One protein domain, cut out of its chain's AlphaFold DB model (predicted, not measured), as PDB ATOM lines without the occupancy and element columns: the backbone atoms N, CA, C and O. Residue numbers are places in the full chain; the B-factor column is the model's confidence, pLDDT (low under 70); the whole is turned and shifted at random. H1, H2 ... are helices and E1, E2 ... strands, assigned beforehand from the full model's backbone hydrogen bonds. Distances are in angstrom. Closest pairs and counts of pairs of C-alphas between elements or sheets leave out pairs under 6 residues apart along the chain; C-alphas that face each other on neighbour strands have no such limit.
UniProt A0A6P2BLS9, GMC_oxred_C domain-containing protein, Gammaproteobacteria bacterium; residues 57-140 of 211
ATOM      1  N   ILE A  57      52.218  33.261  -9.971       95.62
ATOM      2  CA  ILE A  57      51.350  32.684 -10.989       95.62
ATOM      3  C   ILE A  57      51.706  31.203 -11.094       95.62
ATOM      4  O   ILE A  57      52.872  30.860 -11.278       95.62
ATOM      5  N   THR A  58      50.709  30.337 -10.973       96.25
ATOM      6  CA  THR A  58      50.840  28.885 -11.133       96.25
ATOM      7  C   THR A  58      49.863  28.383 -12.192       96.25
ATOM      8  O   THR A  58      49.028  29.132 -12.701       96.25
ATOM      9  N   LEU A  59      49.986  27.115 -12.576       97.62
ATOM     10  CA  LEU A  59      48.999  26.456 -13.428       97.62
ATOM     11  C   LEU A  59      47.875  25.907 -12.547       97.62
ATOM     12  O   LEU A  59      48.155  25.348 -11.491       97.62
ATOM     13  N   SER A  60      46.624  26.071 -12.973       97.00
ATOM     14  CA  SER A  60      45.483  25.504 -12.252       97.00
ATOM     15  C   SER A  60      45.331  24.007 -12.532       97.00
ATOM     16  O   SER A  60      45.273  23.600 -13.693       97.00
ATOM     17  N   ASP A  61      45.168  23.204 -11.480       95.56
ATOM     18  CA  ASP A  61      45.012  21.744 -11.591       95.56
ATOM     19  C   ASP A  61      43.616  21.306 -12.066       95.56
ATOM     20  O   ASP A  61      43.421  20.175 -12.508       95.56
ATOM     21  N   CYS A  62      42.619  22.189 -11.968       96.75
ATOM     22  CA  CYS A  62      41.212  21.858 -12.216       96.75
ATOM     23  C   CYS A  62      40.545  22.716 -13.297       96.75
ATOM     24  O   CYS A  62      39.451  22.383 -13.755       96.75
ATOM     25  N   HIS A  63      41.194  23.795 -13.745       97.00
ATOM     26  CA  HIS A  63      40.637  24.684 -14.758       97.00
ATOM     27  C   HIS A  63      41.442  24.636 -16.051       97.00
ATOM     28  O   HIS A  63      42.560  25.140 -16.132       97.00
ATOM     29  N   ILE A  64      40.814  24.111 -17.100       97.19
ATOM     30  CA  ILE A  64      41.381  24.066 -18.446       97.19
ATOM     31  C   ILE A  64      40.762  25.173 -19.306       97.19
ATOM     32  O   ILE A  64      39.560  25.443 -19.268       97.19
ATOM     33  N   GLY A  65      41.609  25.874 -20.052       95.00
ATOM     34  CA  GLY A  65      41.217  26.905 -21.000       95.00
ATOM     35  C   GLY A  65      40.669  26.327 -22.305       95.00
ATOM     36  O   GLY A  65      40.780  25.140 -22.591       95.00
ATOM     37  N   ALA A  66      40.131  27.201 -23.155       96.38
ATOM     38  CA  ALA A  66      39.563  26.804 -24.447       96.38
ATOM     39  C   ALA A  66      40.588  26.160 -25.405       96.38
ATOM     40  O   ALA A  66      40.201  25.441 -26.318       96.38
ATOM     41  N   LEU A  67      41.887  26.403 -25.187       96.12
ATOM     42  CA  LEU A  67      42.988  25.819 -25.963       96.12
ATOM     43  C   LEU A  67      43.498  24.482 -25.392       96.12
ATOM     44  O   LEU A  67      44.529  23.992 -25.837       96.12
ATOM     45  N   GLY A  68      42.838  23.912 -24.377       96.44
ATOM     46  CA  GLY A  68      43.289  22.680 -23.718       96.44
ATOM     47  C   GLY A  68      44.467  22.863 -22.751       96.44
ATOM     48  O   GLY A  68      44.940  21.886 -22.180       96.44
ATOM     49  N   LEU A  69      44.930  24.099 -22.540       97.56
ATOM     50  CA  LEU A  69      45.995  24.438 -21.591       97.56
ATOM     51  C   LEU A  69      45.420  24.750 -20.199       97.56
ATOM     52  O   LEU A  69      44.341  25.351 -20.128       97.56
ATOM     53  N   PRO A  70      46.128  24.427 -19.102       98.12
ATOM     54  CA  PRO A  70      45.765  24.893 -17.767       98.12
ATOM     55  C   PRO A  70      45.613  26.417 -17.720       98.12
ATOM     56  O   PRO A  70      46.422  27.154 -18.290       98.12
ATOM     57  N   ARG A  71      44.567  26.910 -17.050       97.75
ATOM     58  CA  ARG A  71      44.398  28.348 -16.818       97.75
ATOM     59  C   ARG A  71      45.446  28.852 -15.815       97.75
ATOM     60  O   ARG A  71      45.775  28.113 -14.888       97.75
ATOM     61  N   PRO A  72      45.922  30.104 -15.948       95.50
ATOM     62  CA  PRO A  72      46.744  30.729 -14.918       95.50
ATOM     63  C   PRO A  72      45.959  30.884 -13.613       95.50
ATOM     64  O   PRO A  72      44.833  31.388 -13.616       95.50
ATOM     65  N   GLU A  73      46.573  30.492 -12.507       95.25
ATOM     66  CA  GLU A  73      46.095  30.715 -11.149       95.25
ATOM     67  C   GLU A  73      46.992  31.758 -10.482       95.25
ATOM     68  O   GLU A  73      48.215  31.628 -10.479       95.25
ATOM     69  N   ILE A  74      46.396  32.837  -9.975       92.44
ATOM     70  CA  ILE A  74      47.131  34.010  -9.494       92.44
ATOM     71  C   ILE A  74      46.910  34.146  -7.990       92.44
ATOM     72  O   ILE A  74      45.790  34.376  -7.538       92.44
ATOM     73  N   THR A  75      47.993  34.048  -7.220       92.44
ATOM     74  CA  THR A  75      48.026  34.473  -5.815       92.44
ATOM     75  C   THR A  75      48.630  35.868  -5.770       92.44
ATOM     76  O   THR A  75      49.769  36.055  -6.201       92.44
ATOM     77  N   TYR A  76      47.873  36.850  -5.284       88.88
ATOM     78  CA  TYR A  76      48.296  38.247  -5.295       88.88
ATOM     79  C   TYR A  76      47.821  38.996  -4.050       88.88
ATOM     80  O   TYR A  76      46.646  38.950  -3.685       88.88
ATOM     81  N   SER A  77      48.743  39.716  -3.425       87.00
ATOM     82  CA  SER A  77      48.508  40.660  -2.345       87.00
ATOM     83  C   SER A  77      49.493  41.820  -2.453       87.00
ATOM     84  O   SER A  77      50.607  41.668  -2.945       87.00
ATOM     85  N   VAL A  78      49.092  42.986  -1.961       86.88
ATOM     86  CA  VAL A  78      50.001  44.125  -1.753       86.88
ATOM     87  C   VAL A  78      50.116  44.501  -0.276       86.88
ATOM     88  O   VAL A  78      50.914  45.357   0.092       86.88
ATOM     89  N   THR A  79      49.317  43.879   0.598       86.69
ATOM     90  CA  THR A  79      49.217  44.268   2.013       86.69
ATOM     91  C   THR A  79      50.422  43.830   2.837       86.69
ATOM     92  O   THR A  79      50.542  44.226   3.991       86.69
ATOM     93  N   GLY A  80      51.305  43.003   2.271       88.94
ATOM     94  CA  GLY A  80      52.530  42.559   2.930       88.94
ATOM     95  C   GLY A  80      53.721  43.509   2.772       88.94
ATOM     96  O   GLY A  80      54.766  43.213   3.335       88.94
ATOM     97  N   SER A  81      53.614  44.587   1.983       92.75
ATOM     98  CA  SER A  81      54.722  45.528   1.747       92.75
ATOM     99  C   SER A  81      54.401  46.901   2.328       92.75
ATOM    100  O   SER A  81      53.634  47.674   1.754       92.75
ATOM    101  N   GLU A  82      55.019  47.236   3.463       94.81
ATOM    102  CA  GLU A  82      54.898  48.573   4.053       94.81
ATOM    103  C   GLU A  82      55.369  49.665   3.078       94.81
ATOM    104  O   GLU A  82      54.734  50.716   2.986       94.81
ATOM    105  N   TYR A  83      56.428  49.396   2.304       95.06
ATOM    106  CA  TYR A  83      56.935  50.296   1.266       95.06
ATOM    107  C   TYR A  83      55.844  50.652   0.249       95.06
ATOM    108  O   TYR A  83      55.539  51.831   0.047       95.06
ATOM    109  N   THR A  84      55.198  49.643  -0.340       93.81
ATOM    110  CA  THR A  84      54.130  49.856  -1.324       93.81
ATOM    111  C   THR A  84      52.918  50.546  -0.699       93.81
ATOM    112  O   THR A  84      52.376  51.479  -1.292       93.81
ATOM    113  N   LEU A  85      52.519  50.163   0.520       92.88
ATOM    114  CA  LEU A  85      51.395  50.792   1.221       92.88
ATOM    115  C   LEU A  85      51.648  52.280   1.514       92.88
ATOM    116  O   LEU A  85      50.777  53.116   1.259       92.88
ATOM    117  N   ARG A  86      52.852  52.639   1.978       94.88
ATOM    118  CA  ARG A  86      53.256  54.043   2.166       94.88
ATOM    119  C   ARG A  86      53.294  54.802   0.840       94.88
ATOM    120  O   ARG A  86      52.845  55.948   0.792       94.88
ATOM    121  N   GLY A  87      53.753  54.166  -0.238       94.00
ATOM    122  CA  GLY A  87      53.726  54.731  -1.590       94.00
ATOM    123  C   GLY A  87      52.309  55.069  -2.066       94.00
ATOM    124  O   GLY A  87      52.086  56.156  -2.601       94.00
ATOM    125  N   ILE A  88      51.334  54.192  -1.803       90.75
ATOM    126  CA  ILE A  88      49.920  54.437  -2.127       90.75
ATOM    127  C   ILE A  88      49.377  55.642  -1.352       90.75
ATOM    128  O   ILE A  88      48.743  56.516  -1.946       90.75
ATOM    129  N   ILE A  89      49.658  55.729  -0.048       90.69
ATOM    130  CA  ILE A  89      49.228  56.866   0.784       90.69
ATOM    131  C   ILE A  89      49.825  58.175   0.253       90.69
ATOM    132  O   ILE A  89      49.097  59.151   0.064       90.69
ATOM    133  N   ALA A  90      51.128  58.195  -0.029       93.75
ATOM    134  CA  ALA A  90      51.810  59.381  -0.541       93.75
ATOM    135  C   ALA A  90      51.257  59.821  -1.910       93.75
ATOM    136  O   ALA A  90      51.034  61.014  -2.135       93.75
ATOM    137  N   ALA A  91      50.982  58.873  -2.811       91.50
ATOM    138  CA  ALA A  91      50.406  59.161  -4.121       91.50
ATOM    139  C   ALA A  91      48.991  59.755  -4.015       91.50
ATOM    140  O   ALA A  91      48.687  60.745  -4.685       91.50
ATOM    141  N   GLN A  92      48.152  59.212  -3.125       86.50
ATOM    142  CA  GLN A  92      46.822  59.758  -2.853       86.50
ATOM    143  C   GLN A  92      46.905  61.184  -2.287       86.50
ATOM    144  O   GLN A  92      46.230  62.081  -2.787       86.50
ATOM    145  N   GLN A  93      47.782  61.427  -1.308       88.81
ATOM    146  CA  GLN A  93      47.989  62.764  -0.739       88.81
ATOM    147  C   GLN A  93      48.446  63.778  -1.798       88.81
ATOM    148  O   GLN A  93      47.959  64.910  -1.830       88.81
ATOM    149  N   ALA A  94      49.352  63.380  -2.695       91.94
ATOM    150  CA  ALA A  94      49.793  64.227  -3.799       91.94
ATOM    151  C   ALA A  94      48.643  64.544  -4.772       91.94
ATOM    152  O   ALA A  94      48.471  65.701  -5.164       91.94
ATOM    153  N   ALA A  95      47.825  63.547  -5.122       87.81
ATOM    154  CA  ALA A  95      46.644  63.733  -5.962       87.81
ATOM    155  C   ALA A  95      45.637  64.711  -5.332       87.81
ATOM    156  O   ALA A  95      45.175  65.638  -6.003       87.81
ATOM    157  N   ASP A  96      45.354  64.565  -4.036       85.38
ATOM    158  CA  ASP A  96      44.443  65.444  -3.298       85.38
ATOM    159  C   ASP A  96      44.946  66.893  -3.276       85.38
ATOM    160  O   ASP A  96      44.177  67.838  -3.479       85.38
ATOM    161  N   LEU A  97      46.256  67.088  -3.091       90.00
ATOM    162  CA  LEU A  97      46.881  68.407  -3.158       90.00
ATOM    163  C   LEU A  97      46.762  69.030  -4.553       90.00
ATOM    164  O   LEU A  97      46.438  70.216  -4.650       90.00
ATOM    165  N   ILE A  98      46.980  68.256  -5.622       90.69
ATOM    166  CA  ILE A  98      46.821  68.723  -7.008       90.69
ATOM    167  C   ILE A  98      45.381  69.179  -7.243       90.69
ATOM    168  O   ILE A  98      45.165  70.317  -7.666       90.69
ATOM    169  N   PHE A  99      44.392  68.340  -6.916       87.44
ATOM    170  CA  PHE A  99      42.981  68.680  -7.103       87.44
ATOM    171  C   PHE A  99      42.571  69.915  -6.298       87.44
ATOM    172  O   PHE A  99      41.918  70.813  -6.836       87.44
ATOM    173  N   LYS A 100      43.029  70.021  -5.045       86.00
ATOM    174  CA  LYS A 100      42.809  71.208  -4.213       86.00
ATOM    175  C   LYS A 100      43.404  72.467  -4.847       86.00
ATOM    176  O   LYS A 100      42.761  73.514  -4.844       86.00
ATOM    177  N   LYS A 101      44.624  72.392  -5.387       92.50
ATOM    178  CA  LYS A 101      45.331  73.546  -5.967       92.50
ATOM    179  C   LYS A 101      44.706  74.050  -7.261       92.50
ATOM    180  O   LYS A 101      44.694  75.258  -7.473       92.50
ATOM    181  N   ILE A 102      44.162  73.162  -8.089       90.06
ATOM    182  CA  ILE A 102      43.479  73.558  -9.330       90.06
ATOM    183  C   ILE A 102      42.020  73.978  -9.100       90.06
ATOM    184  O   ILE A 102      41.309  74.261 -10.062       90.06
ATOM    185  N   GLY A 103      41.556  74.000  -7.843       87.06
ATOM    186  CA  GLY A 103      40.164  74.295  -7.509       87.06
ATOM    187  C   GLY A 103      39.197  73.290  -8.133       87.06
ATOM    188  O   GLY A 103      38.068  73.650  -8.467       87.06
ATOM    189  N   ALA A 104      39.644  72.047  -8.349       82.88
ATOM    190  CA  ALA A 104      38.758  71.002  -8.825       82.88
ATOM    191  C   ALA A 104      37.713  70.775  -7.742       82.88
ATOM    192  O   ALA A 104      38.050  70.443  -6.608       82.88
ATOM    193  N   ASN A 105      36.445  70.942  -8.097       69.94
ATOM    194  CA  ASN A 105      35.371  70.458  -7.253       69.94
ATOM    195  C   ASN A 105      35.460  68.933  -7.292       69.94
ATOM    196  O   ASN A 105      35.187  68.363  -8.358       69.94
ATOM    197  N   PRO A 106      35.846  68.253  -6.193       60.03
ATOM    198  CA  PRO A 106      35.657  66.820  -6.154       60.03
ATOM    199  C   PRO A 106      34.159  66.614  -6.361       60.03
ATOM    200  O   PRO A 106      33.341  67.178  -5.632       60.03
ATOM    201  N   PHE A 107      33.776  65.849  -7.380       55.62
ATOM    202  CA  PHE A 107      32.449  65.251  -7.360       55.62
ATOM    203  C   PHE A 107      32.441  64.390  -6.086       55.62
ATOM    204  O   PHE A 107      33.154  63.401  -5.993       55.62
ATOM    205  N   SER A 108      31.805  64.916  -5.041       47.50
ATOM    206  CA  SER A 108      32.236  64.770  -3.645       47.50
ATOM    207  C   SER A 108      32.250  63.337  -3.101       47.50
ATOM    208  O   SER A 108      31.410  62.509  -3.463       47.50
ATOM    209  N   LEU A 109      33.132  63.103  -2.124       39.44
ATOM    210  CA  LEU A 109      33.153  61.920  -1.256       39.44
ATOM    211  C   LEU A 109      31.850  61.752  -0.445       39.44
ATOM    212  O   LEU A 109      31.447  60.620  -0.199       39.44
ATOM    213  N   GLU A 110      31.131  62.837  -0.127       38.22
ATOM    214  CA  GLU A 110      29.803  62.783   0.521       38.22
ATOM    215  C   GLU A 110      28.723  62.122  -0.357       38.22
ATOM    216  O   GLU A 110      27.726  61.617   0.150       38.22
ATOM    217  N   GLN A 111      28.935  62.076  -1.677       38.78
ATOM    218  CA  GLN A 111      28.052  61.409  -2.641       38.78
ATOM    219  C   GLN A 111      28.615  60.069  -3.154       38.78
ATOM    220  O   GLN A 111      28.040  59.478  -4.071       38.78
ATOM    221  N   GLY A 112      29.721  59.570  -2.577       39.19
ATOM    222  CA  GLY A 112      30.320  58.273  -2.930       39.19
ATOM    223  C   GLY A 112      30.990  58.230  -4.309       39.19
ATOM    224  O   GLY A 112      31.049  57.177  -4.939       39.19
ATOM    225  N   MET A 113      31.466  59.370  -4.810       45.81
ATOM    226  CA  MET A 113      31.845  59.553  -6.213       45.81
ATOM    227  C   MET A 113      33.355  59.512  -6.458       45.81
ATOM    228  O   MET A 113      33.945  60.416  -7.043       45.81
ATOM    229  N   ASN A 114      33.988  58.414  -6.047       45.19
ATOM    230  CA  ASN A 114      35.296  58.044  -6.576       45.19
ATOM    231  C   ASN A 114      35.079  57.295  -7.906       45.19
ATOM    232  O   ASN A 114      34.535  56.195  -7.912       45.19
ATOM    233  N   TYR A 115      35.473  57.886  -9.042       44.62
ATOM    234  CA  TYR A 115      35.437  57.201 -10.352       44.62
ATOM    235  C   TYR A 115      36.501  56.102 -10.489       44.62
ATOM    236  O   TYR A 115      36.544  55.414 -11.507       44.62
ATOM    237  N   SER A 116      37.354  55.941  -9.480       46.16
ATOM    238  CA  SER A 116      38.119  54.718  -9.262       46.16
ATOM    239  C   SER A 116      37.138  53.737  -8.621       46.16
ATOM    240  O   SER A 116      36.750  53.933  -7.473       46.16
ATOM    241  N   HIS A 117      36.624  52.770  -9.377       45.44
ATOM    242  CA  HIS A 117      35.596  51.848  -8.887       45.44
ATOM    243  C   HIS A 117      36.066  51.119  -7.610       45.44
ATOM    244  O   HIS A 117      36.958  50.283  -7.684       45.44
ATOM    245  N   PHE A 118      35.450  51.391  -6.452       49.25
ATOM    246  CA  PHE A 118      35.536  50.492  -5.293       49.25
ATOM    247  C   PHE A 118      34.717  49.247  -5.599       49.25
ATOM    248  O   PHE A 118      33.576  49.394  -6.051       49.25
ATOM    249  N   ILE A 119      35.205  48.050  -5.260       51.50
ATOM    250  CA  ILE A 119      34.260  46.957  -5.035       51.50
ATOM    251  C   ILE A 119      34.489  46.351  -3.655       51.50
ATOM    252  O   ILE A 119      35.604  46.115  -3.210       51.50
ATOM    253  N   ASN A 120      33.381  46.241  -2.940       49.34
ATOM    254  CA  ASN A 120      33.242  45.775  -1.575       49.34
ATOM    255  C   ASN A 120      32.811  44.296  -1.592       49.34
ATOM    256  O   ASN A 120      33.128  43.591  -2.547       49.34
ATOM    257  N   GLY A 121      32.128  43.854  -0.527       45.09
ATOM    258  CA  GLY A 121      32.063  42.499   0.043       45.09
ATOM    259  C   GLY A 121      31.649  41.293  -0.805       45.09
ATOM    260  O   GLY A 121      30.901  40.482  -0.278       45.09
ATOM    261  N   ASN A 122      32.081  41.176  -2.070       45.97
ATOM    262  CA  ASN A 122      32.714  39.989  -2.682       45.97
ATOM    263  C   ASN A 122      32.989  40.168  -4.205       45.97
ATOM    264  O   ASN A 122      32.774  39.241  -4.981       45.97
ATOM    265  N   GLY A 123      33.463  41.335  -4.669       49.25
ATOM    266  CA  GLY A 123      33.782  41.543  -6.102       49.25
ATOM    267  C   GLY A 123      34.887  42.565  -6.420       49.25
ATOM    268  O   GLY A 123      34.831  43.172  -7.479       49.25
ATOM    269  N   TYR A 124      35.813  42.764  -5.470       50.44
ATOM    270  CA  TYR A 124      36.839  43.813  -5.244       50.44
ATOM    271  C   TYR A 124      37.586  44.459  -6.450       50.44
ATOM    272  O   TYR A 124      37.838  43.775  -7.438       50.44
ATOM    273  N   PRO A 125      37.977  45.765  -6.362       58.19
ATOM    274  CA  PRO A 125      39.270  46.097  -5.740       58.19
ATOM    275  C   PRO A 125      39.268  47.387  -4.890       58.19
ATOM    276  O   PRO A 125      39.659  48.468  -5.328       58.19
ATOM    277  N   GLY A 126      38.893  47.242  -3.620       65.94
ATOM    278  CA  GLY A 126      39.403  48.087  -2.541       65.94
ATOM    279  C   GLY A 126      40.202  47.218  -1.571       65.94
ATOM    280  O   GLY A 126      39.703  46.168  -1.171       65.94
ATOM    281  N   ILE A 127      41.417  47.611  -1.192       76.38
ATOM    282  CA  ILE A 127      42.153  46.946  -0.107       76.38
ATOM    283  C   ILE A 127      41.972  47.734   1.187       76.38
ATOM    284  O   ILE A 127      42.016  48.966   1.187       76.38
ATOM    285  N   GLY A 128      41.758  47.015   2.286       82.75
ATOM    286  CA  GLY A 128      41.798  47.562   3.635       82.75
ATOM    287  C   GLY A 128      43.105  47.166   4.307       82.75
ATOM    288  O   GLY A 128      43.490  46.001   4.245       82.75
ATOM    289  N   PHE A 129      43.788  48.113   4.938       87.50
ATOM    290  CA  PHE A 129      44.996  47.830   5.709       87.50
ATOM    291  C   PHE A 129      45.148  48.822   6.862       87.50
ATOM    292  O   PHE A 129      44.582  49.917   6.834       87.50
ATOM    293  N   THR A 130      45.921  48.434   7.872       91.81
ATOM    294  CA  THR A 130      46.251  49.288   9.013       91.81
ATOM    295  C   THR A 130      47.725  49.654   8.942       91.81
ATOM    296  O   THR A 130      48.571  48.773   8.802       91.81
ATOM    297  N   LEU A 131      48.034  50.942   9.052       91.81
ATOM    298  CA  LEU A 131      49.398  51.450   9.147       91.81
ATOM    299  C   LEU A 131      49.425  52.559  10.199       91.81
ATOM    300  O   LEU A 131      48.509  53.376  10.240       91.81
ATOM    301  N   ASP A 132      50.430  52.565  11.075       93.81
ATOM    302  CA  ASP A 132      50.578  53.573  12.136       93.81
ATOM    303  C   ASP A 132      49.297  53.743  12.998       93.81
ATOM    304  O   ASP A 132      48.883  54.851  13.332       93.81
ATOM    305  N   ALA A 133      48.635  52.623  13.329       92.50
ATOM    306  CA  ALA A 133      47.344  52.552  14.038       92.50
ATOM    307  C   ALA A 133      46.154  53.250  13.339       92.50
ATOM    308  O   ALA A 133      45.082  53.395  13.929       92.50
ATOM    309  N   GLN A 134      46.305  53.633  12.070       90.75
ATOM    310  CA  GLN A 134      45.246  54.183  11.234       90.75
ATOM    311  C   GLN A 134      44.770  53.149  10.209       90.75
ATOM    312  O   GLN A 134      45.566  52.446   9.590       90.75
ATOM    313  N   ASN A 135      43.453  53.072  10.013       89.69
ATOM    314  CA  ASN A 135      42.847  52.217   8.999       89.69
ATOM    315  C   ASN A 135      42.704  52.976   7.678       89.69
ATOM    316  O   ASN A 135      42.138  54.070   7.640       89.69
ATOM    317  N   TYR A 136      43.170  52.355   6.602       85.19
ATOM    318  CA  TYR A 136      43.085  52.864   5.242       85.19
ATOM    319  C   TYR A 136      42.210  51.953   4.392       85.19
ATOM    320  O   TYR A 136      42.153  50.739   4.585       85.19
ATOM    321  N   THR A 137      41.522  52.549   3.425       80.56
ATOM    322  CA  THR A 137      40.832  51.821   2.361       80.56
ATOM    323  C   THR A 137      41.126  52.523   1.050       80.56
ATOM    324  O   THR A 137      40.800  53.699   0.893       80.56
ATOM    325  N   VAL A 138      41.772  51.820   0.125       75.94
ATOM    326  CA  VAL A 138      42.233  52.385  -1.153       75.94
ATOM    327  C   VAL A 138      41.799  51.502  -2.307       75.94
ATOM    328  O   VAL A 138      41.691  50.287  -2.149       75.94
ATOM    329  N   ASN A 139      41.576  52.113  -3.468       74.19
ATOM    330  CA  ASN A 139      41.292  51.383  -4.696       74.19
ATOM    331  C   ASN A 139      42.577  51.027  -5.411       74.19
ATOM    332  O   ASN A 139      43.457  51.873  -5.558       74.19
ATOM    333  N   LEU A 140      42.638  49.794  -5.895       74.19
ATOM    334  CA  LEU A 140      43.697  49.348  -6.785       74.19
ATOM    335  C   LEU A 140      43.073  49.030  -8.129       74.19
ATOM    336  O   LEU A 140      42.053  48.358  -8.195       74.19
TER     337      LEU A 140
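This is residues 57 to 140 of the 211 residues of the protein "GMC_oxred_C domain-containing protein" of Gammaproteobacteria bacterium (UniProt A0A6P2BLS9). Two separate strand hairpins are strung along an elongated shape: E1 and E2 make one end, and at some distance from them the long helix H1 passes near the second hairpin, E3 and E4, by its residues 82 to 92. The far end of H1, residues 97 to 101, sticks out with residues 102 and 103, and a long unnamed stretch, residues 102 to 125, folds back from there to E3. The printed part has 84 residues, with one named helix and four named strands in the order E1, E2, H1, E3, E4; both two-stranded sheets are antiparallel, and the class is mixed, helices and strands. It is only just extended, close to loose, with a radius of gyration of the C-alphas of 17.8 A and spans of 54 by 28 by 23 A.

Start at the hairpin of E3, residues 126 to 131, and E4, residues 134 to 139: N 129 and O 136 are within hydrogen-bond range at 3.1 A, and the directions stand at 155 degrees. H1, residues 82 to 101, is near E4, with 8 pairs of C-alphas within 10 A, and near E3, with 7. In H1 every O i to N i+4 pair is within hydrogen-bond range. Next look at the hairpin of E1, residues 57 to 64, and E2, residues 70 to 75, where N 58 and O 73 are 2.9 A apart, within hydrogen-bond range; E1 bends by 91 degrees at residue 61. E1 is apart from H1, E3 and E4, and E2 is apart from E3 and E4.

Find C-alpha 57 at (51.350, 32.684, -10.989), where E1 begins; it spans 15.1 A, and E2 15.5 A. H1 runs 28.6 A from C-alpha 82 at (54.898, 48.573, 4.053). E3 spans 15.7 A, and E4 16.7 A to C-alpha 139 at (41.292, 51.383, -4.696).

The C-alphas of Gly 68 and Gly 103, the two farthest apart, are 54.2 A from each other. The printed part has no cut, and the link from H1 to E3 is long, with 24 residues. Check the B-factor column at residues 105 to 126: pLDDT is under 70 there, against a mean of 79.8 for the printed part.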